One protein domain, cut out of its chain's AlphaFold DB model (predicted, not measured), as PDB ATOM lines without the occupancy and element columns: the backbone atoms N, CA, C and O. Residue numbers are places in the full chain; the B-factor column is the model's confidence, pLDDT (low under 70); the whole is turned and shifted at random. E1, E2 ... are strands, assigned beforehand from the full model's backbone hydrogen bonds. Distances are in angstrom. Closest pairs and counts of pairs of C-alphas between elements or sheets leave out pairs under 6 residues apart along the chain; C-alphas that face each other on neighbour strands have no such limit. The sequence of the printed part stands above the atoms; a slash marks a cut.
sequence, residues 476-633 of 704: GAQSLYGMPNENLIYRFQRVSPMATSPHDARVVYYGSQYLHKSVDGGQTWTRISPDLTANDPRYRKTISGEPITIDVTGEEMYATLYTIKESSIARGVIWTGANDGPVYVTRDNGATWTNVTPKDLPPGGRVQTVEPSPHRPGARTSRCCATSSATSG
ATOM      1  N   GLY A 476      32.587  -8.058 -39.627       76.38
ATOM      2  CA  GLY A 476      33.451  -9.128 -39.120       76.38
ATOM      3  C   GLY A 476      33.666  -9.217 -37.601       76.38
ATOM      4  O   GLY A 476      34.419 -10.088 -37.184       76.38
ATOM      5  N   ALA A 477      33.049  -8.376 -36.767       65.62
ATOM      6  CA  ALA A 477      33.157  -8.482 -35.308       65.62
ATOM      7  C   ALA A 477      31.871  -8.028 -34.607       65.62
ATOM      8  O   ALA A 477      31.357  -6.964 -34.930       65.62
ATOM      9  N   GLN A 478      31.385  -8.812 -33.637       65.69
ATOM     10  CA  GLN A 478      30.237  -8.464 -32.779       65.69
ATOM     11  C   GLN A 478      30.648  -8.039 -31.357       65.69
ATOM     12  O   GLN A 478      29.913  -7.300 -30.712       65.69
ATOM     13  N   SER A 479      31.824  -8.456 -30.866       69.06
ATOM     14  CA  SER A 479      32.364  -8.026 -29.569       69.06
ATOM     15  C   SER A 479      33.883  -7.871 -29.631       69.06
ATOM     16  O   SER A 479      34.570  -8.664 -30.273       69.06
ATOM     17  N   LEU A 480      34.395  -6.827 -28.974       75.44
ATOM     18  CA  LEU A 480      35.816  -6.452 -28.923       75.44
ATOM     19  C   LEU A 480      36.337  -6.395 -27.472       75.44
ATOM     20  O   LEU A 480      37.460  -5.960 -27.227       75.44
ATOM     21  N   TYR A 481      35.497  -6.762 -26.501       82.69
ATOM     22  CA  TYR A 481      35.772  -6.599 -25.077       82.69
ATOM     23  C   TYR A 481      36.600  -7.757 -24.518       82.69
ATOM     24  O   TYR A 481      36.421  -8.908 -24.906       82.69
ATOM     25  N   GLY A 482      37.496  -7.448 -23.577       79.19
ATOM     26  CA  GLY A 482      38.216  -8.451 -22.781       79.19
ATOM     27  C   GLY A 482      39.257  -9.298 -23.526       79.19
ATOM     28  O   GLY A 482      39.836 -10.195 -22.918       79.19
ATOM     29  N   MET A 483      39.524  -9.033 -24.809       79.69
ATOM     30  CA  MET A 483      40.468  -9.808 -25.622       79.69
ATOM     31  C   MET A 483      41.652  -8.958 -26.106       79.69
ATOM     32  O   MET A 483      41.474  -7.773 -26.393       79.69
ATOM     33  N   PRO A 484      42.857  -9.544 -26.244       82.81
ATOM     34  CA  PRO A 484      43.986  -8.861 -26.864       82.81
ATOM     35  C   PRO A 484      43.747  -8.635 -28.362       82.81
ATOM     36  O   PRO A 484      43.083  -9.425 -29.040       82.81
ATOM     37  N   ASN A 485      44.365  -7.580 -28.895       82.56
ATOM     38  CA  ASN A 485      44.174  -7.117 -30.272       82.56
ATOM     39  C   ASN A 485      44.491  -8.184 -31.333       82.56
ATOM     40  O   ASN A 485      43.925  -8.151 -32.422       82.56
ATOM     41  N   GLU A 486      45.423  -9.100 -31.051       84.94
ATOM     42  CA  GLU A 486      45.822 -10.157 -31.988       84.94
ATOM     43  C   GLU A 486      44.759 -11.234 -32.228       84.94
ATOM     44  O   GLU A 486      44.806 -11.882 -33.271       84.94
ATOM     45  N   ASN A 487      43.790 -11.378 -31.319       87.06
ATOM     46  CA  ASN A 487      42.725 -12.377 -31.426       87.06
ATOM     47  C   ASN A 487      41.491 -11.857 -32.182       87.06
ATOM     48  O   ASN A 487      40.541 -12.606 -32.404       87.06
ATOM     49  N   LEU A 488      41.481 -10.579 -32.567       86.44
ATOM     50  CA  LEU A 488      40.371  -9.961 -33.283       86.44
ATOM     51  C   LEU A 488      40.544 -10.117 -34.798       86.44
ATOM     52  O   LEU A 488      41.605  -9.812 -35.343       86.44
ATOM     53  N   ILE A 489      39.467 -10.503 -35.494       87.88
ATOM     54  CA  ILE A 489      39.423 -10.556 -36.969       87.88
ATOM     55  C   ILE A 489      39.736  -9.165 -37.544       87.88
ATOM     56  O   ILE A 489      40.621  -8.990 -38.387       87.88
ATOM     57  N   TYR A 490      39.038  -8.156 -37.024       90.88
ATOM     58  CA  TYR A 490      39.265  -6.748 -37.311       90.88
ATOM     59  C   TYR A 490      39.339  -5.953 -36.016       90.88
ATOM     60  O   TYR A 490      38.587  -6.194 -35.074       90.88
ATOM     61  N   ARG A 491      40.249  -4.980 -35.988       90.19
ATOM     62  CA  ARG A 491      40.448  -4.097 -34.840       90.19
ATOM     63  C   ARG A 491      39.691  -2.801 -35.087       90.19
ATOM     64  O   ARG A 491      40.025  -2.072 -36.021       90.19
ATOM     65  N   PHE A 492      38.703  -2.521 -34.250       90.44
ATOM     66  CA  PHE A 492      37.945  -1.274 -34.267       90.44
ATOM     67  C   PHE A 492      38.204  -0.514 -32.971       90.44
ATOM     68  O   PHE A 492      38.122  -1.082 -31.885       90.44
ATOM     69  N   GLN A 493      38.527   0.770 -33.090       88.81
ATOM     70  CA  GLN A 493      38.654   1.663 -31.939       88.81
ATOM     71  C   GLN A 493      37.270   2.186 -31.528       88.81
ATOM     72  O   GLN A 493      36.344   2.174 -32.345       88.81
ATOM     73  N   ARG A 494      37.123   2.645 -30.276       86.75
ATOM     74  CA  ARG A 494      35.912   3.303 -29.746       86.75
ATOM     75  C   ARG A 494      35.241   4.237 -30.769       86.75
ATOM     76  O   ARG A 494      34.086   4.012 -31.094       86.75
ATOM     77  N   VAL A 495      35.978   5.183 -31.350       87.19
ATOM     78  CA  VAL A 495      35.536   6.149 -32.373       87.19
ATOM     79  C   VAL A 495      36.046   5.795 -33.778       87.19
ATOM     80  O   VAL A 495      36.694   6.590 -34.460       87.19
ATOM     81  N   SER A 496      35.780   4.565 -34.225       91.56
ATOM     82  CA  SER A 496      36.188   4.099 -35.563       91.56
ATOM     83  C   SER A 496      35.650   5.013 -36.680       91.56
ATOM     84  O   SER A 496      34.458   5.329 -36.686       91.56
ATOM     85  N   PRO A 497      36.486   5.440 -37.646       94.31
ATOM     86  CA  PRO A 497      36.104   6.455 -38.616       94.31
ATOM     87  C   PRO A 497      35.137   5.909 -39.664       94.31
ATOM     88  O   PRO A 497      35.304   4.799 -40.169       94.31
ATOM     89  N   MET A 498      34.185   6.748 -40.061       95.06
ATOM     90  CA  MET A 498      33.240   6.510 -41.151       95.06
ATOM     91  C   MET A 498      33.232   7.721 -42.083       95.06
ATOM     92  O   MET A 498      33.425   8.849 -41.628       95.06
ATOM     93  N   ALA A 499      33.012   7.511 -43.378       94.94
ATOM     94  CA  ALA A 499      32.881   8.599 -44.344       94.94
ATOM     95  C   ALA A 499      31.924   8.224 -45.479       94.94
ATOM     96  O   ALA A 499      31.901   7.080 -45.921       94.94
ATOM     97  N   THR A 500      31.176   9.198 -45.989       95.31
ATOM     98  CA  THR A 500      30.403   9.076 -47.231       95.31
ATOM     99  C   THR A 500      31.204   9.638 -48.404       95.31
ATOM    100  O   THR A 500      32.049  10.524 -48.228       95.31
ATOM    101  N   SER A 501      30.977   9.112 -49.608       95.38
ATOM    102  CA  SER A 501      31.620   9.653 -50.808       95.38
ATOM    103  C   SER A 501      30.958  10.967 -51.246       95.38
ATOM    104  O   SER A 501      29.730  11.022 -51.347       95.38
ATOM    105  N   PRO A 502      31.734  12.012 -51.592       93.69
ATOM    106  CA  PRO A 502      31.201  13.207 -52.241       93.69
ATOM    107  C   PRO A 502      30.865  12.982 -53.728       93.69
ATOM    108  O   PRO A 502      30.284  13.864 -54.351       93.69
ATOM    109  N   HIS A 503      31.233  11.830 -54.311       95.06
ATOM    110  CA  HIS A 503      31.086  11.547 -55.747       95.06
ATOM    111  C   HIS A 503      30.017  10.511 -56.085       95.06
ATOM    112  O   HIS A 503      29.550  10.488 -57.225       95.06
ATOM    113  N   ASP A 504      29.670   9.631 -55.148       95.19
ATOM    114  CA  ASP A 504      28.612   8.628 -55.298       95.19
ATOM    115  C   ASP A 504      27.886   8.453 -53.962       95.19
ATOM    116  O   ASP A 504      28.424   7.883 -53.016       95.19
ATOM    117  N   ALA A 505      26.645   8.931 -53.886       93.31
ATOM    118  CA  ALA A 505      25.881   8.958 -52.641       93.31
ATOM    119  C   ALA A 505      25.575   7.564 -52.061       93.31
ATOM    120  O   ALA A 505      25.215   7.469 -50.891       93.31
ATOM    121  N   ARG A 506      25.744   6.486 -52.842       92.38
ATOM    122  CA  ARG A 506      25.570   5.100 -52.373       92.38
ATOM    123  C   ARG A 506      26.791   4.565 -51.625       92.38
ATOM    124  O   ARG A 506      26.704   3.510 -50.996       92.38
ATOM    125  N   VAL A 507      27.934   5.245 -51.740       96.56
ATOM    126  CA  VAL A 507      29.215   4.771 -51.220       96.56
ATOM    127  C   VAL A 507      29.440   5.245 -49.792       96.56
ATOM    128  O   VAL A 507      29.451   6.446 -49.506       96.56
ATOM    129  N   VAL A 508      29.716   4.277 -48.920       96.69
ATOM    130  CA  VAL A 508      30.123   4.504 -47.531       96.69
ATOM    131  C   VAL A 508      31.421   3.752 -47.255       96.69
ATOM    132  O   VAL A 508      31.628   2.633 -47.728       96.69
ATOM    133  N   TYR A 509      32.299   4.383 -46.486       97.25
ATOM    134  CA  TYR A 509      33.570   3.846 -46.032       97.25
ATOM    135  C   TYR A 509      33.571   3.676 -44.518       97.25
ATOM    136  O   TYR A 509      33.060   4.544 -43.806       97.25
ATOM    137  N   TYR A 510      34.216   2.620 -44.027       96.44
ATOM    138  CA  TYR A 510      34.405   2.390 -42.595       96.44
ATOM    139  C   TYR A 510      35.791   1.818 -42.295       96.44
ATOM    140  O   TYR A 510      36.326   1.029 -43.078       96.44
ATOM    141  N   GLY A 511      36.398   2.256 -41.193       95.62
ATOM    142  CA  GLY A 511      37.789   1.946 -40.861       95.62
ATOM    143  C   GLY A 511      37.939   0.978 -39.695       95.62
ATOM    144  O   GLY A 511      37.509   1.278 -38.587       95.62
ATOM    145  N   SER A 512      38.621  -0.142 -39.941       95.00
ATOM    146  CA  SER A 512      39.282  -0.955 -38.912       95.00
ATOM    147  C   SER A 512      40.790  -0.649 -38.942       95.00
ATOM    148  O   SER A 512      41.172   0.494 -39.157       95.00
ATOM    149  N   GLN A 513      41.686  -1.633 -38.837       95.25
ATOM    150  CA  GLN A 513      43.043  -1.511 -39.398       95.25
ATOM    151  C   GLN A 513      43.070  -1.450 -40.945       95.25
ATOM    152  O   GLN A 513      44.088  -1.100 -41.543       95.25
ATOM    153  N   TYR A 514      41.946  -1.783 -41.589       97.44
ATOM    154  CA  TYR A 514      41.730  -1.744 -43.035       97.44
ATOM    155  C   TYR A 514      40.652  -0.716 -43.397       97.44
ATOM    156  O   TYR A 514      39.810  -0.370 -42.567       97.44
ATOM    157  N   LEU A 515      40.630  -0.282 -44.657       98.31
ATOM    158  CA  LEU A 515      39.506   0.449 -45.229       98.31
ATOM    159  C   LEU A 515      38.496  -0.526 -45.847       98.31
ATOM    160  O   LEU A 515      38.829  -1.295 -46.756       98.31
ATOM    161  N   HIS A 516      37.251  -0.444 -45.385       97.69
ATOM    162  CA  HIS A 516      36.107  -1.178 -45.920       97.69
ATOM    163  C   HIS A 516      35.212  -0.231 -46.715       97.69
ATOM    164  O   HIS A 516      35.046   0.931 -46.340       97.69
ATOM    165  N   LYS A 517      34.639  -0.722 -47.813       97.62
ATOM    166  CA  LYS A 517      33.760   0.029 -48.712       97.62
ATOM    167  C   LYS A 517      32.452  -0.721 -48.930       97.62
ATOM    168  O   LYS A 517      32.472  -1.915 -49.220       97.62
ATOM    169  N   SER A 518      31.349   0.010 -48.878       97.19
ATOM    170  CA  SER A 518      30.034  -0.424 -49.339       97.19
ATOM    171  C   SER A 518      29.576   0.433 -50.521       97.19
ATOM    172  O   SER A 518      29.965   1.597 -50.634       97.19
ATOM    173  N   VAL A 519      28.767  -0.150 -51.411       96.62
ATOM    174  CA  VAL A 519      28.137   0.523 -52.565       96.62
ATOM    175  C   VAL A 519      26.606   0.388 -52.567       96.62
ATOM    176  O   VAL A 519      25.954   0.797 -53.527       96.62
ATOM    177  N   ASP A 520      26.036  -0.194 -51.510       94.44
ATOM    178  CA  ASP A 520      24.608  -0.510 -51.356       94.44
ATOM    179  C   ASP A 520      24.008   0.098 -50.075       94.44
ATOM    180  O   ASP A 520      22.999  -0.376 -49.544       94.44
ATOM    181  N   GLY A 521      24.626   1.177 -49.582       89.44
ATOM    182  CA  GLY A 521      24.191   1.873 -48.373       89.44
ATOM    183  C   GLY A 521      24.580   1.177 -47.067       89.44
ATOM    184  O   GLY A 521      23.931   1.422 -46.052       89.44
ATOM    185  N   GLY A 522      25.628   0.348 -47.089       92.50
ATOM    186  CA  GLY A 522      26.231  -0.294 -45.919       92.50
ATOM    187  C   GLY A 522      25.686  -1.680 -45.581       92.50
ATOM    188  O   GLY A 522      25.921  -2.156 -44.471       92.50
ATOM    189  N   GLN A 523      24.986  -2.328 -46.516       92.25
ATOM    190  CA  GLN A 523      24.452  -3.680 -46.320       92.25
ATOM    191  C   GLN A 523      25.537  -4.732 -46.554       92.25
ATOM    192  O   GLN A 523      25.688  -5.662 -45.763       92.25
ATOM    193  N   THR A 524      26.339  -4.556 -47.608       94.81
ATOM    194  CA  THR A 524      27.502  -5.399 -47.901       94.81
ATOM    195  C   THR A 524      28.791  -4.584 -47.924       94.81
ATOM    196  O   THR A 524      28.805  -3.402 -48.280       94.81
ATOM    197  N   TRP A 525      29.895  -5.219 -47.516       95.88
ATOM    198  CA  TRP A 525      31.187  -4.563 -47.314       95.88
ATOM    199  C   TRP A 525      32.326  -5.343 -47.961       95.88
ATOM    200  O   TRP A 525      32.454  -6.551 -47.789       95.88
ATOM    201  N   THR A 526      33.191  -4.623 -48.674       96.19
ATOM    202  CA  THR A 526      34.418  -5.151 -49.278       96.19
ATOM    203  C   THR A 526      35.635  -4.455 -48.679       96.19
ATOM    204  O   THR A 526      35.685  -3.225 -48.613       96.19
ATOM    205  N   ARG A 527      36.652  -5.226 -48.283       97.06
ATOM    206  CA  ARG A 527      37.962  -4.684 -47.897       97.06
ATOM    207  C   ARG A 527      38.704  -4.187 -49.140       97.06
ATOM    208  O   ARG A 527      38.955  -4.977 -50.046       97.06
ATOM    209  N   ILE A 528      39.112  -2.918 -49.153       98.12
ATOM    210  CA  ILE A 528      39.785  -2.270 -50.299       98.12
ATOM    211  C   ILE A 528      41.205  -1.775 -49.978       98.12
ATOM    212  O   ILE A 528      41.741  -0.916 -50.674       98.12
ATOM    213  N   SER A 529      41.815  -2.255 -48.894       98.69
ATOM    214  CA  SER A 529      43.182  -1.875 -48.525       98.69
ATOM    215  C   SER A 529      43.963  -3.018 -47.868       98.69
ATOM    216  O   SER A 529      43.354  -3.931 -47.298       98.69
ATOM    217  N   PRO A 530      45.310  -2.947 -47.875       98.00
ATOM    218  CA  PRO A 530      46.142  -3.654 -46.903       98.00
ATOM    219  C   PRO A 530      45.997  -3.019 -45.508       98.00
ATOM    220  O   PRO A 530      45.214  -2.082 -45.333       98.00
ATOM    221  N   ASP A 531      46.727  -3.524 -44.509       97.25
ATOM    222  CA  ASP A 531      46.792  -2.888 -43.186       97.25
ATOM    223  C   ASP A 531      47.466  -1.514 -43.339       97.25
ATOM    224  O   ASP A 531      48.594  -1.420 -43.823       97.25
ATOM    225  N   LEU A 532      46.742  -0.447 -42.993       98.00
ATOM    226  CA  LEU A 532      47.172   0.942 -43.193       98.00
ATOM    227  C   LEU A 532      47.733   1.576 -41.908       98.00
ATOM    228  O   LEU A 532      47.775   2.801 -41.783       98.00
ATOM    229  N   THR A 533      48.148   0.752 -40.950       96.44
ATOM    230  CA  THR A 533      48.659   1.166 -39.634       96.44
ATOM    231  C   THR A 533      50.165   0.907 -39.523       96.44
ATOM    232  O   THR A 533      50.782   0.374 -40.449       96.44
ATOM    233  N   ALA A 534      50.803   1.326 -38.424       94.31
ATOM    234  CA  ALA A 534      52.207   0.978 -38.172       94.31
ATOM    235  C   ALA A 534      52.334  -0.486 -37.731       94.31
ATOM    236  O   ALA A 534      53.360  -1.117 -37.981       94.31
ATOM    237  N   ASN A 535      51.277  -1.017 -37.106       92.75
ATOM    238  CA  ASN A 535      51.094  -2.427 -36.770       92.75
ATOM    239  C   ASN A 535      52.258  -3.048 -35.979       92.75
ATOM    240  O   ASN A 535      52.638  -4.200 -36.203       92.75
ATOM    241  N   ASP A 536      52.831  -2.286 -35.046       90.62
ATOM    242  CA  ASP A 536      53.940  -2.750 -34.215       90.62
ATOM    243  C   ASP A 536      53.512  -3.972 -33.366       90.62
ATOM    244  O   ASP A 536      52.574  -3.866 -32.561       90.62
ATOM    245  N   PRO A 537      54.183  -5.136 -33.503       87.50
ATOM    246  CA  PRO A 537      53.820  -6.358 -32.788       87.50
ATOM    247  C   PRO A 537      53.809  -6.223 -31.264       87.50
ATOM    248  O   PRO A 537      53.067  -6.948 -30.600       87.50
ATOM    249  N   ARG A 538      54.588  -5.287 -30.703       86.31
ATOM    250  CA  ARG A 538      54.683  -5.075 -29.249       86.31
ATOM    251  C   ARG A 538      53.340  -4.725 -28.613       86.31
ATOM    252  O   ARG A 538      53.116  -5.090 -27.468       86.31
ATOM    253  N   TYR A 539      52.451  -4.063 -29.354       84.50
ATOM    254  CA  TYR A 539      51.151  -3.600 -28.850       84.50
ATOM    255  C   TYR A 539      49.986  -4.521 -29.233       84.50
ATOM    256  O   TYR A 539      48.845  -4.283 -28.843       84.50
ATOM    257  N   ARG A 540      50.240  -5.579 -30.018       78.81
ATOM    258  CA  ARG A 540      49.198  -6.530 -30.443       78.81
ATOM    259  C   ARG A 540      48.832  -7.539 -29.355       78.81
ATOM    260  O   ARG A 540      47.685  -7.967 -29.295       78.81
ATOM    261  N   LYS A 541      49.807  -7.887 -28.512       79.00
ATOM    262  CA  LYS A 541      49.668  -8.865 -27.422       79.00
ATOM    263  C   LYS A 541      49.237  -8.238 -26.098       79.00
ATOM    264  O   LYS A 541      48.973  -8.947 -25.133       79.00
ATOM    265  N   THR A 542      49.226  -6.908 -26.022       76.94
ATOM    266  CA  THR A 542      48.935  -6.196 -24.781       76.94
ATOM    267  C   THR A 542      47.447  -6.273 -24.469       76.94
ATOM    268  O   THR A 542      46.612  -5.895 -25.288       76.94
ATOM    269  N   ILE A 543      47.134  -6.732 -23.262       87.19
ATOM    270  CA  ILE A 543      45.835  -6.528 -22.629       87.19
ATOM    271  C   ILE A 543      45.964  -5.243 -21.816       87.19
ATOM    272  O   ILE A 543      46.872  -5.118 -20.995       87.19
ATOM    273  N   SER A 544      45.109  -4.266 -22.102       90.69
ATOM    274  CA  SER A 544      45.133  -2.984 -21.403       90.69
ATOM    275  C   SER A 544      44.726  -3.148 -19.937       90.69
ATOM    276  O   SER A 544      43.819  -3.917 -19.626       90.69
ATOM    277  N   GLY A 545      45.369  -2.377 -19.061       91.44
ATOM    278  CA  GLY A 545      45.123  -2.363 -17.624       91.44
ATOM    279  C   GLY A 545      46.120  -3.240 -16.874       91.44
ATOM    280  O   GLY A 545      46.017  -4.465 -16.842       91.44
ATOM    281  N   GLU A 546      47.113  -2.590 -16.277       92.38
ATOM    282  CA  GLU A 546      48.182  -3.221 -15.505       92.38
ATOM    283  C   GLU A 546      48.577  -2.338 -14.310       92.38
ATOM    284  O   GLU A 546      48.337  -1.135 -14.343       92.38
ATOM    285  N   PRO A 547      49.218  -2.864 -13.252       95.06
ATOM    286  CA  PRO A 547      49.417  -4.280 -12.943       95.06
ATOM    287  C   PRO A 547      48.248  -4.926 -12.167       95.06
ATOM    288  O   PRO A 547      48.321  -6.119 -11.856       95.06
ATOM    289  N   ILE A 548      47.210  -4.158 -11.804       95.44
ATOM    290  CA  ILE A 548      46.111  -4.624 -10.940       95.44
ATOM    291  C   ILE A 548      44.871  -5.000 -11.759       95.44
ATOM    292  O   ILE A 548      44.588  -6.194 -11.888       95.44
ATOM    293  N   THR A 549      44.161  -4.007 -12.306       92.75
ATOM    294  CA  THR A 549      42.873  -4.193 -12.996       92.75
ATOM    295  C   THR A 549      43.011  -4.055 -14.508       92.75
ATOM    296  O   THR A 549      43.603  -3.096 -14.999       92.75
ATOM    297  N   ILE A 550      42.418  -4.998 -15.244       91.31
ATOM    298  CA  ILE A 550      42.324  -4.987 -16.710       91.31
ATOM    299  C   ILE A 550      41.220  -4.010 -17.159       91.31
ATOM    300  O   ILE A 550      40.145  -3.973 -16.566       91.31
ATOM    301  N   ASP A 551      41.460  -3.254 -18.233       87.88
ATOM    302  CA  ASP A 551      40.518  -2.301 -18.843       87.88
ATOM    303  C   ASP A 551      40.556  -2.424 -20.371       87.88
ATOM    304  O   ASP A 551      41.379  -1.798 -21.038       87.88
ATOM    305  N   VAL A 552      39.671  -3.251 -20.935       85.94
ATOM    306  CA  VAL A 552      39.580  -3.490 -22.387       85.94
ATOM    307  C   VAL A 552      38.186  -3.110 -22.868       85.94
ATOM    308  O   VAL A 552      37.302  -3.956 -22.975       85.94
ATOM    309  N   THR A 553      37.992  -1.818 -23.151       82.94
ATOM    310  CA  THR A 553      36.676  -1.240 -23.519       82.94
ATOM    311  C   THR A 553      36.575  -0.798 -24.987       82.94
ATOM    312  O   THR A 553      35.569  -0.220 -25.421       82.94
ATOM    313  N   GLY A 554      37.626  -1.060 -25.767       84.06
ATOM    314  CA  GLY A 554      37.774  -0.634 -27.161       84.06
ATOM    315  C   GLY A 554      38.474   0.721 -27.333       84.06
ATOM    316  O   GLY A 554      38.877   1.067 -28.442       84.06
ATOM    317  N   GLU A 555      38.654   1.490 -26.257       85.25
ATOM    318  CA  GLU A 555      39.356   2.779 -26.301       85.25
ATOM    319  C   GLU A 555      40.867   2.590 -26.497       85.25
ATOM    320  O   GLU A 555      41.506   3.327 -27.249       85.25
ATOM    321  N   GLU A 556      41.411   1.536 -25.894       85.44
ATOM    322  CA  GLU A 556      42.830   1.174 -25.882       85.44
ATOM    323  C   GLU A 556      43.260   0.365 -27.120       85.44
ATOM    324  O   GLU A 556      44.405  -0.077 -27.234       85.44
ATOM    325  N   MET A 557      42.344   0.193 -28.080       87.19
ATOM    326  CA  MET A 557      42.598  -0.462 -29.363       87.19
ATOM    327  C   MET A 557      43.558   0.385 -30.200       87.19
ATOM    328  O   MET A 557      43.172   1.371 -30.833       87.19
ATOM    329  N   TYR A 558      44.822  -0.019 -30.213       88.94
ATOM    330  CA  TYR A 558      45.915   0.643 -30.918       88.94
ATOM    331  C   TYR A 558      46.229  -0.056 -32.250       88.94
ATOM    332  O   TYR A 558      45.935  -1.241 -32.416       88.94
ATOM    333  N   ALA A 559      46.827   0.671 -33.197       92.69
ATOM    334  CA  ALA A 559      47.011   0.238 -34.584       92.69
ATOM    335  C   ALA A 559      45.679   0.005 -35.321       92.69
ATOM    336  O   ALA A 559      45.373  -1.083 -35.821       92.69
ATOM    337  N   THR A 560      44.876   1.068 -35.390       93.44
ATOM    338  CA  THR A 560      43.611   1.143 -36.136       93.44
ATOM    339  C   THR A 560      43.519   2.460 -36.907       93.44
ATOM    340  O   THR A 560      44.171   3.451 -36.561       93.44
ATOM    341  N   LEU A 561      42.715   2.492 -37.972       96.00
ATOM    342  CA  LEU A 561      42.367   3.737 -38.648       96.00
ATOM    343  C   LEU A 561      41.542   4.623 -37.715       96.00
ATOM    344  O   LEU A 561      40.688   4.150 -36.973       96.00
ATOM    345  N   TYR A 562      41.790   5.925 -37.800       93.31
ATOM    346  CA  TYR A 562      41.164   6.942 -36.957       93.31
ATOM    347  C   TYR A 562      40.556   8.096 -37.769       93.31
ATOM    348  O   TYR A 562      39.763   8.883 -37.265       93.31
ATOM    349  N   THR A 563      40.886   8.200 -39.058       94.38
ATOM    350  CA  THR A 563      40.282   9.176 -39.969       94.38
ATOM    351  C   THR A 563      40.269   8.658 -41.405       94.38
ATOM    352  O   THR A 563      41.200   7.970 -41.830       94.38
ATOM    353  N   ILE A 564      39.201   8.981 -42.141       96.75
ATOM    354  CA  ILE A 564      39.001   8.660 -43.560       96.75
ATOM    355  C   ILE A 564      38.430   9.901 -44.244       96.75
ATOM    356  O   ILE A 564      37.456  10.479 -43.758       96.75
ATOM    357  N   LYS A 565      38.986  10.279 -45.398       95.19
ATOM    358  CA  LYS A 565      38.395  11.294 -46.280       95.19
ATOM    359  C   LYS A 565      38.641  10.979 -47.747       95.19
ATOM    360  O   LYS A 565      39.787  10.829 -48.169       95.19
ATOM    361  N   GLU A 566      37.574  10.968 -48.541       95.81
ATOM    362  CA  GLU A 566      37.677  11.047 -49.997       95.81
ATOM    363  C   GLU A 566      37.775  12.517 -50.434       95.81
ATOM    364  O   GLU A 566      37.118  13.398 -49.880       95.81
ATOM    365  N   SER A 567      38.622  12.795 -51.422       94.81
ATOM    366  CA  SER A 567      38.775  14.124 -52.014       94.81
ATOM    367  C   SER A 567      37.475  14.583 -52.674       94.81
ATOM    368  O   SER A 567      36.983  13.909 -53.571       94.81
ATOM    369  N   SER A 568      36.966  15.771 -52.338       92.38
ATOM    370  CA  SER A 568      35.750  16.335 -52.956       92.38
ATOM    371  C   SER A 568      35.906  16.724 -54.429       92.38
ATOM    372  O   SER A 568      34.916  16.879 -55.133       92.38
ATOM    373  N   ILE A 569      37.140  16.847 -54.920       92.62
ATOM    374  CA  ILE A 569      37.453  17.319 -56.281       92.62
ATOM    375  C   ILE A 569      38.120  16.254 -57.161       92.62
ATOM    376  O   ILE A 569      38.453  16.526 -58.310       92.62
ATOM    377  N   ALA A 570      38.374  15.058 -56.623       93.56
ATOM    378  CA  ALA A 570      38.983  13.962 -57.373       93.56
ATOM    379  C   ALA A 570      38.442  12.615 -56.885       93.56
ATOM    380  O   ALA A 570      38.802  12.156 -55.801       93.56
ATOM    381  N   ARG A 571      37.584  11.995 -57.700       94.38
ATOM    382  CA  ARG A 571      36.991  10.682 -57.426       94.38
ATOM    383  C   ARG A 571      38.074   9.617 -57.262       94.38
ATOM    384  O   ARG A 571      39.032   9.588 -58.032       94.38
ATOM    385  N   GLY A 572      37.916   8.733 -56.276       93.06
ATOM    386  CA  GLY A 572      38.839   7.619 -56.044       93.06
ATOM    387  C   GLY A 572      40.157   8.008 -55.364       93.06
ATOM    388  O   GLY A 572      40.999   7.136 -55.147       93.06
ATOM    389  N   VAL A 573      40.337   9.283 -54.991       96.19
ATOM    390  CA  VAL A 573      41.456   9.727 -54.150       96.19
ATOM    391  C   VAL A 573      41.019   9.724 -52.689       96.19
ATOM    392  O   VAL A 573      40.307  10.629 -52.254       96.19
ATOM    393  N   ILE A 574      41.467   8.728 -51.924       97.62
ATOM    394  CA  ILE A 574      41.048   8.511 -50.531       97.62
ATOM    395  C   ILE A 574      42.267   8.574 -49.618       97.62
ATOM    396  O   ILE A 574      43.300   7.967 -49.900       97.62
ATOM    397  N   TRP A 575      42.132   9.309 -48.521       97.25
ATOM    398  CA  TRP A 575      43.141   9.470 -47.486       97.25
ATOM    399  C   TRP A 575      42.708   8.775 -46.206       97.25
ATOM    400  O   TRP A 575      41.535   8.834 -45.829       97.25
ATOM    401  N   THR A 576      43.673   8.184 -45.512       97.94
ATOM    402  CA  THR A 576      43.477   7.594 -44.190       97.94
ATOM    403  C   THR A 576      44.584   8.026 -43.237       97.94
ATOM    404  O   THR A 576      45.701   8.345 -43.654       97.94
ATOM    405  N   GLY A 577      44.266   8.049 -41.946       96.12
ATOM    406  CA  GLY A 577      45.232   8.251 -40.870       96.12
ATOM    407  C   GLY A 577      44.960   7.281 -39.729       96.12
ATOM    408  O   GLY A 577      43.798   7.011 -39.421       96.12
ATOM    409  N   ALA A 578      46.022   6.751 -39.130       95.38
ATOM    410  CA  ALA A 578      45.942   5.755 -38.069       95.38
ATOM    411  C   ALA A 578      46.241   6.341 -36.680       95.38
ATOM    412  O   ALA A 578      46.908   7.373 -36.538       95.38
ATOM    413  N   ASN A 579      45.756   5.672 -35.633       91.69
ATOM    414  CA  ASN A 579      45.990   6.095 -34.255       91.69
ATOM    415  C   ASN A 579      47.407   5.798 -33.736       91.69
ATOM    416  O   ASN A 579      47.752   6.271 -32.657       91.69
ATOM    417  N   ASP A 580      48.221   5.099 -34.529       92.81
ATOM    418  CA  ASP A 580      49.632   4.796 -34.288       92.81
ATOM    419  C   ASP A 580      50.596   5.521 -35.255       92.81
ATOM    420  O   ASP A 580      51.804   5.260 -35.246       92.81
ATOM    421  N   GLY A 581      50.099   6.472 -36.057       92.31
ATOM    422  CA  GLY A 581      50.933   7.443 -36.783       92.31
ATOM    423  C   GLY A 581      50.784   7.501 -38.302       92.31
ATOM    424  O   GLY A 581      50.782   8.617 -38.831       92.31
ATOM    425  N   PRO A 582      50.698   6.379 -39.037       95.62
ATOM    426  CA  PRO A 582      50.759   6.437 -40.489       95.62
ATOM    427  C   PRO A 582      49.618   7.206 -41.155       95.62
ATOM    428  O   PRO A 582      48.470   7.189 -40.709       95.62
ATOM    429  N   VAL A 583      49.960   7.847 -42.273       96.44
ATOM    430  CA  VAL A 583      49.031   8.488 -43.207       96.44
ATOM    431  C   VAL A 583      49.212   7.850 -44.577       96.44
ATOM    432  O   VAL A 583      50.317   7.857 -45.128       96.44
ATOM    433  N   TYR A 584      48.127   7.340 -45.148       97.31
ATOM    434  CA  TYR A 584      48.122   6.711 -46.465       97.31
ATOM    435  C   TYR A 584      47.178   7.429 -47.427       97.31
ATOM    436  O   TYR A 584      46.212   8.080 -47.027       97.31
ATOM    437  N   VAL A 585      47.470   7.303 -48.722       97.50
ATOM    438  CA  VAL A 585      46.602   7.772 -49.804       97.50
ATOM    439  C   VAL A 585      46.536   6.741 -50.926       97.50
ATOM    440  O   VAL A 585      47.568   6.223 -51.356       97.50
ATOM    441  N   THR A 586      45.335   6.490 -51.433       97.81
ATOM    442  CA  THR A 586      45.094   5.837 -52.728       97.81
ATOM    443  C   THR A 586      44.658   6.888 -53.746       97.81
ATOM    444  O   THR A 586      44.081   7.913 -53.378       97.81
ATOM    445  N   ARG A 587      44.978   6.673 -55.025       95.88
ATOM    446  CA  ARG A 587      44.532   7.524 -56.148       95.88
ATOM    447  C   ARG A 587      43.737   6.752 -57.200       95.88
ATOM    448  O   ARG A 587      43.407   7.305 -58.241       95.88
ATOM    449  N   ASP A 588      43.458   5.490 -56.921       95.38
ATOM    450  CA  ASP A 588      42.860   4.511 -57.820       95.38
ATOM    451  C   ASP A 588      41.789   3.695 -57.078       95.38
ATOM    452  O   ASP A 588      41.616   2.500 -57.307       95.38
ATOM    453  N   ASN A 589      41.048   4.361 -56.179       94.50
ATOM    454  CA  ASN A 589      39.886   3.802 -55.481       94.50
ATOM    455  C   ASN A 589      40.210   2.543 -54.648       94.50
ATOM    456  O   ASN A 589      39.362   1.668 -54.485       94.50
ATOM    457  N   GLY A 590      41.429   2.474 -54.108       96.69
ATOM    458  CA  GLY A 590      41.890   1.420 -53.206       96.69
ATOM    459  C   GLY A 590      42.748   0.334 -53.856       96.69
ATOM    460  O   GLY A 590      43.234  -0.533 -53.133       96.69
ATOM    461  N   ALA A 591      42.982   0.371 -55.173       96.81
ATOM    462  CA  ALA A 591      43.813  -0.640 -55.833       96.81
ATOM    463  C   ALA A 591      45.285  -0.562 -55.385       96.81
ATOM    464  O   ALA A 591      45.907  -1.592 -55.123       96.81
ATOM    465  N   THR A 592      45.828   0.648 -55.219       97.88
ATOM    466  CA  THR A 592      47.167   0.883 -54.670       97.88
ATOM    467  C   THR A 592      47.158   1.947 -53.576       97.88
ATOM    468  O   THR A 592      46.379   2.904 -53.585       97.88
ATOM    469  N   TRP A 593      48.058   1.784 -52.603       98.25
ATOM    470  CA  TRP A 593      48.173   2.652 -51.433       98.25
ATOM    471  C   TRP A 593      49.607   3.141 -51.263       98.25
ATOM    472  O   TRP A 593      50.556   2.363 -51.273       98.25
ATOM    473  N   THR A 594      49.775   4.451 -51.091       97.88
ATOM    474  CA  THR A 594      51.074   5.090 -50.861       97.88
ATOM    475  C   THR A 594      51.140   5.643 -49.444       97.88
ATOM    476  O   THR A 594      50.295   6.454 -49.063       97.88
ATOM    477  N   ASN A 595      52.172   5.266 -48.686       96.31
ATOM    478  CA  ASN A 595      52.471   5.894 -47.401       96.31
ATOM    479  C   ASN A 595      53.012   7.314 -47.636       96.31
ATOM    480  O   ASN A 595      54.030   7.509 -48.302       96.31
ATOM    481  N   VAL A 596      52.319   8.308 -47.093       95.00
ATOM    482  CA  VAL A 596      52.639   9.738 -47.219       95.00
ATOM    483  C   VAL A 596      52.823  10.402 -45.855       95.00
ATOM    484  O   VAL A 596      52.708  11.623 -45.734       95.00
ATOM    485  N   THR A 597      53.129   9.604 -44.830       92.50
ATOM    486  CA  THR A 597      53.401  10.078 -43.469       92.50
ATOM    487  C   THR A 597      54.503  11.146 -43.493       92.50
ATOM    488  O   THR A 597      55.583  10.899 -44.049       92.50
ATOM    489  N   PRO A 598      54.273  12.344 -42.920       88.00
ATOM    490  CA  PRO A 598      55.305  13.370 -42.834       88.00
ATOM    491  C   PRO A 598      56.533  12.853 -42.075       88.00
ATOM    492  O   PRO A 598      56.406  12.301 -40.986       88.00
ATOM    493  N   LYS A 599      57.735  13.039 -42.634       86.12
ATOM    494  CA  LYS A 599      58.981  12.500 -42.050       86.12
ATOM    495  C   LYS A 599      59.350  13.119 -40.698       86.12
ATOM    496  O   LYS A 599      60.132  12.541 -39.957       86.12
ATOM    497  N   ASP A 600      58.844  14.314 -40.417       83.69
ATOM    498  CA  ASP A 600      59.044  15.060 -39.176       83.69
ATOM    499  C   ASP A 600      57.977  14.758 -38.112       83.69
ATOM    500  O   ASP A 600      58.057  15.277 -36.997       83.69
ATOM    501  N   LEU A 601      56.984  13.923 -38.440       80.50
ATOM    502  CA  LEU A 601      56.003  13.431 -37.488       80.50
ATOM    503  C   LEU A 601      56.625  12.293 -36.660       80.50
ATOM    504  O   LEU A 601      57.042  11.290 -37.241       80.50
ATOM    505  N   PRO A 602      56.688  12.405 -35.319       82.81
ATOM    506  CA  PRO A 602      57.132  11.296 -34.485       82.81
ATOM    507  C   PRO A 602      56.230  10.065 -34.673       82.81
ATOM    508  O   PRO A 602      55.010  10.228 -34.794       82.81
ATOM    509  N   PRO A 603      56.793   8.845 -34.669       85.75
ATOM    510  CA  PRO A 603      55.993   7.628 -34.746       85.75
ATOM    511  C   PRO A 603      55.094   7.486 -33.509       85.75
ATOM    512  O   PRO A 603      55.408   8.004 -32.436       85.75
ATOM    513  N   GLY A 604      53.979   6.769 -33.652       84.94
ATOM    514  CA  GLY A 604      53.063   6.461 -32.552       84.94
ATOM    515  C   GLY A 604      52.115   7.590 -32.131       84.94
ATOM    516  O   GLY A 604      51.326   7.420 -31.206       84.94
ATOM    517  N   GLY A 605      52.177   8.755 -32.780       83.94
ATOM    518  CA  GLY A 605      51.205   9.824 -32.555       83.94
ATOM    519  C   GLY A 605      49.872   9.526 -33.241       83.94
ATOM    520  O   GLY A 605      49.850   9.127 -34.399       83.94
ATOM    521  N   ARG A 606      48.746   9.794 -32.577       88.06
ATOM    522  CA  ARG A 606      47.417   9.633 -33.186       88.06
ATOM    523  C   ARG A 606      47.192  10.648 -34.308       88.06
ATOM    524  O   ARG A 606      47.299  11.850 -34.070       88.06
ATOM    525  N   VAL A 607      46.811  10.193 -35.503       91.25
ATOM    526  CA  VAL A 607      46.328  11.073 -36.579       91.25
ATOM    527  C   VAL A 607      44.828  11.306 -36.400       91.25
ATOM    528  O   VAL A 607      44.009  10.532 -36.882       91.25
ATOM    529  N   GLN A 608      44.458  12.382 -35.699       87.06
ATOM    530  CA  GLN A 608      43.052  12.657 -35.366       87.06
ATOM    531  C   GLN A 608      42.186  12.961 -36.601       87.06
ATOM    532  O   GLN A 608      41.006  12.624 -36.644       87.06
ATOM    533  N   THR A 609      42.731  13.672 -37.590       88.00
ATOM    534  CA  THR A 609      41.981  14.120 -38.771       88.00
ATOM    535  C   THR A 609      42.918  14.289 -39.958       88.00
ATOM    536  O   THR A 609      44.048  14.753 -39.802       88.00
ATOM    537  N   VAL A 610      42.437  13.940 -41.150       89.75
ATOM    538  CA  VAL A 610      43.047  14.302 -42.431       89.75
ATOM    539  C   VAL A 610      42.007  15.054 -43.246       89.75
ATOM    540  O   VAL A 610      40.881  14.590 -43.357       89.75
ATOM    541  N   GLU A 611      42.390  16.187 -43.836       88.06
ATOM    542  CA  GLU A 611      41.503  16.991 -44.681       88.06
ATOM    543  C   GLU A 611      42.171  17.234 -46.049       88.06
ATOM    544  O   GLU A 611      43.169  17.964 -46.140       88.06
ATOM    545  N   PRO A 612      41.683  16.595 -47.128       86.00
ATOM    546  CA  PRO A 612      42.122  16.888 -48.487       86.00
ATOM    547  C   PRO A 612      41.807  18.341 -48.869       86.00
ATOM    548  O   PRO A 612      40.837  18.927 -48.404       86.00
ATOM    549  N   SER A 613      42.617  18.953 -49.742       82.94
ATOM    550  CA  SER A 613      42.336  20.327 -50.178       82.94
ATOM    551  C   SER A 613      41.081  20.371 -51.058       82.94
ATOM    552  O   SER A 613      41.069  19.686 -52.080       82.94
ATOM    553  N   PRO A 614      40.095  21.240 -50.765       83.19
ATOM    554  CA  PRO A 614      38.917  21.404 -51.619       83.19
ATOM    555  C   PRO A 614      39.193  22.253 -52.873       83.19
ATOM    556  O   PRO A 614      38.301  22.454 -53.686       83.19
ATOM    557  N   HIS A 615      40.413  22.778 -53.043       81.56
ATOM    558  CA  HIS A 615      40.746  23.724 -54.118       81.56
ATOM    559  C   HIS A 615      41.804  23.218 -55.101       81.56
ATOM    560  O   HIS A 615      42.031  23.852 -56.128       81.56
ATOM    561  N   ARG A 616      42.537  22.146 -54.774       75.31
ATOM    562  CA  ARG A 616      43.700  21.712 -55.564       75.31
ATOM    563  C   ARG A 616      43.693  20.206 -55.803       75.31
ATOM    564  O   ARG A 616      44.002  19.461 -54.869       75.31
ATOM    565  N   PRO A 617      43.400  19.755 -57.038       65.00
ATOM    566  CA  PRO A 617      43.453  18.342 -57.386       65.00
ATOM    567  C   PRO A 617      44.880  17.795 -57.223       65.00
ATOM    568  O   PRO A 617      45.854  18.427 -57.625       65.00
ATOM    569  N   GLY A 618      45.015  16.612 -56.624       55.84
ATOM    570  CA  GLY A 618      46.173  15.724 -56.815       55.84
ATOM    571  C   GLY A 618      47.562  16.131 -56.292       55.84
ATOM    572  O   GLY A 618      48.485  15.326 -56.401       55.84
ATOM    573  N   ALA A 619      47.790  17.304 -55.706       37.53
ATOM    574  CA  ALA A 619      49.165  17.710 -55.409       37.53
ATOM    575  C   ALA A 619      49.726  17.089 -54.115       37.53
ATOM    576  O   ALA A 619      49.042  16.994 -53.097       37.53
ATOM    577  N   ARG A 620      51.040  16.814 -54.120       36.41
ATOM    578  CA  ARG A 620      51.964  16.633 -52.971       36.41
ATOM    579  C   ARG A 620      51.944  17.794 -51.942       36.41
ATOM    580  O   ARG A 620      52.909  18.019 -51.224       36.41
ATOM    581  N   THR A 621      50.878  18.580 -51.927       32.62
ATOM    582  CA  THR A 621      50.617  19.770 -51.132       32.62
ATOM    583  C   THR A 621      49.146  19.764 -50.716       32.62
ATOM    584  O   THR A 621      48.428  20.740 -50.930       32.62
ATOM    585  N   SER A 622      48.655  18.664 -50.157       31.75
ATOM    586  CA  SER A 622      47.536  18.766 -49.229       31.75
ATOM    587  C   SER A 622      48.078  19.465 -47.985       31.75
ATOM    588  O   SER A 622      49.134  19.099 -47.453       31.75
ATOM    589  N   ARG A 623      47.390  20.511 -47.515       33.50
ATOM    590  CA  ARG A 623      47.564  20.922 -46.125       33.50
ATOM    591  C   ARG A 623      46.950  19.815 -45.284       33.50
ATOM    592  O   ARG A 623      45.805  19.914 -44.881       33.50
ATOM    593  N   CYS A 624      47.695  18.727 -45.103       33.41
ATOM    594  CA  CYS A 624      47.335  17.715 -44.138       33.41
ATOM    595  C   CYS A 624      47.409  18.411 -42.781       33.41
ATOM    596  O   CYS A 624      48.486  18.658 -42.249       33.41
ATOM    597  N   CYS A 625      46.273  18.841 -42.254       34.38
ATOM    598  CA  CYS A 625      46.188  19.265 -40.873       34.38
ATOM    599  C   CYS A 625      46.078  18.005 -40.016       34.38
ATOM    600  O   CYS A 625      45.062  17.790 -39.371       34.38
ATOM    601  N   ALA A 626      47.111  17.158 -40.034       32.59
ATOM    602  CA  ALA A 626      47.207  16.063 -39.087       32.59
ATOM    603  C   ALA A 626      47.491  16.687 -37.723       32.59
ATOM    604  O   ALA A 626      48.632  17.025 -37.422       32.59
ATOM    605  N   THR A 627      46.458  16.907 -36.914       36.59
ATOM    606  CA  THR A 627      46.675  17.190 -35.497       36.59
ATOM    607  C   THR A 627      47.131  15.899 -34.848       36.59
ATOM    608  O   THR A 627      46.318  15.011 -34.600       36.59
ATOM    609  N   SER A 628      48.434  15.802 -34.605       31.83
ATOM    610  CA  SER A 628      49.003  14.769 -33.755       31.83
ATOM    611  C   SER A 628      49.155  15.286 -32.331       31.83
ATOM    612  O   SER A 628      49.677  16.379 -32.086       31.83
ATOM    613  N   SER A 629      48.691  14.500 -31.367       34.16
ATOM    614  CA  SER A 629      49.061  14.642 -29.962       34.16
ATOM    615  C   SER A 629      50.371  13.883 -29.733       34.16
ATOM    616  O   SER A 629      50.387  12.765 -29.236       34.16
ATOM    617  N   ALA A 630      51.498  14.473 -30.142       28.16
ATOM    618  CA  ALA A 630      52.817  13.939 -29.806       28.16
ATOM    619  C   ALA A 630      53.340  14.609 -28.527       28.16
ATOM    620  O   ALA A 630      53.605  15.814 -28.492       28.16
ATOM    621  N   THR A 631      53.496  13.827 -27.461       30.33
ATOM    622  CA  THR A 631      54.043  14.253 -26.169       30.33
ATOM    623  C   THR A 631      55.561  14.427 -26.268       30.33
ATOM    624  O   THR A 631      56.332  13.511 -26.011       30.33
ATOM    625  N   SER A 632      56.017  15.637 -26.601       24.36
ATOM    626  CA  SER A 632      57.392  16.076 -26.315       24.36
ATOM    627  C   SER A 632      57.363  17.388 -25.527       24.36
ATOM    628  O   SER A 632      56.452  18.198 -25.674       24.36
ATOM    629  N   GLY A 633      58.284  17.518 -24.567       30.38
ATOM    630  CA  GLY A 633      58.236  18.487 -23.472       30.38
ATOM    631  C   GLY A 633      58.080  19.953 -23.894       30.38
ATOM    632  O   GLY A 633      58.691  20.407 -24.853       30.38
TER     633      GLY A 633
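Overview. This is residues 476 to 633 of the 704 residues of the protein "Glycosyl hydrolase BNR repeat-containing protein" of Gemmatirosa kalamazoonesis (UniProt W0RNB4). This flat body has little regular structure: two small antiparallel sheets, E4 E5 E6 and E1 E2 E3, meet where edge strand E4 comes near E1 and E2, amid long loops. Each is a meander, each strand the antiparallel neighbour of the one before. The printed part has 158 residues, 26 of them in six named strands, E1 to E6, with no named helix: all strand. It is compact, with a radius of gyration of the C-alphas of 16.0 A and spans of 52 by 44 by 21 A.

Arrangement. E4, residues 561 to 566, and E5, residues 574 to 578, form a hairpin; N 575 and O 565 are 2.8 A apart. E5 and E6, residues 583 to 586, form another; N 586 and O 574 are 2.9 A apart. E2, residues 508 to 511, is inner between E1, residues 498 to 500, and E3, residues 515 to 518. The closest C-alphas of E2 and E4 are those of Gly 511 and Leu 561, 5.4 A.

Along the chain. E1 begins at C-alpha 498 (33.240, 6.510, -41.151); E6 ends at C-alpha 586 (45.094, 5.837, -52.728). E4 measures 14.3 A, E5 13.7 A.

Size, cuts and confidence. The printed part has no cut. The E3 to E4 link is long, 42 residues. Residues 477 to 479 and 617 to 633 have pLDDT under 70.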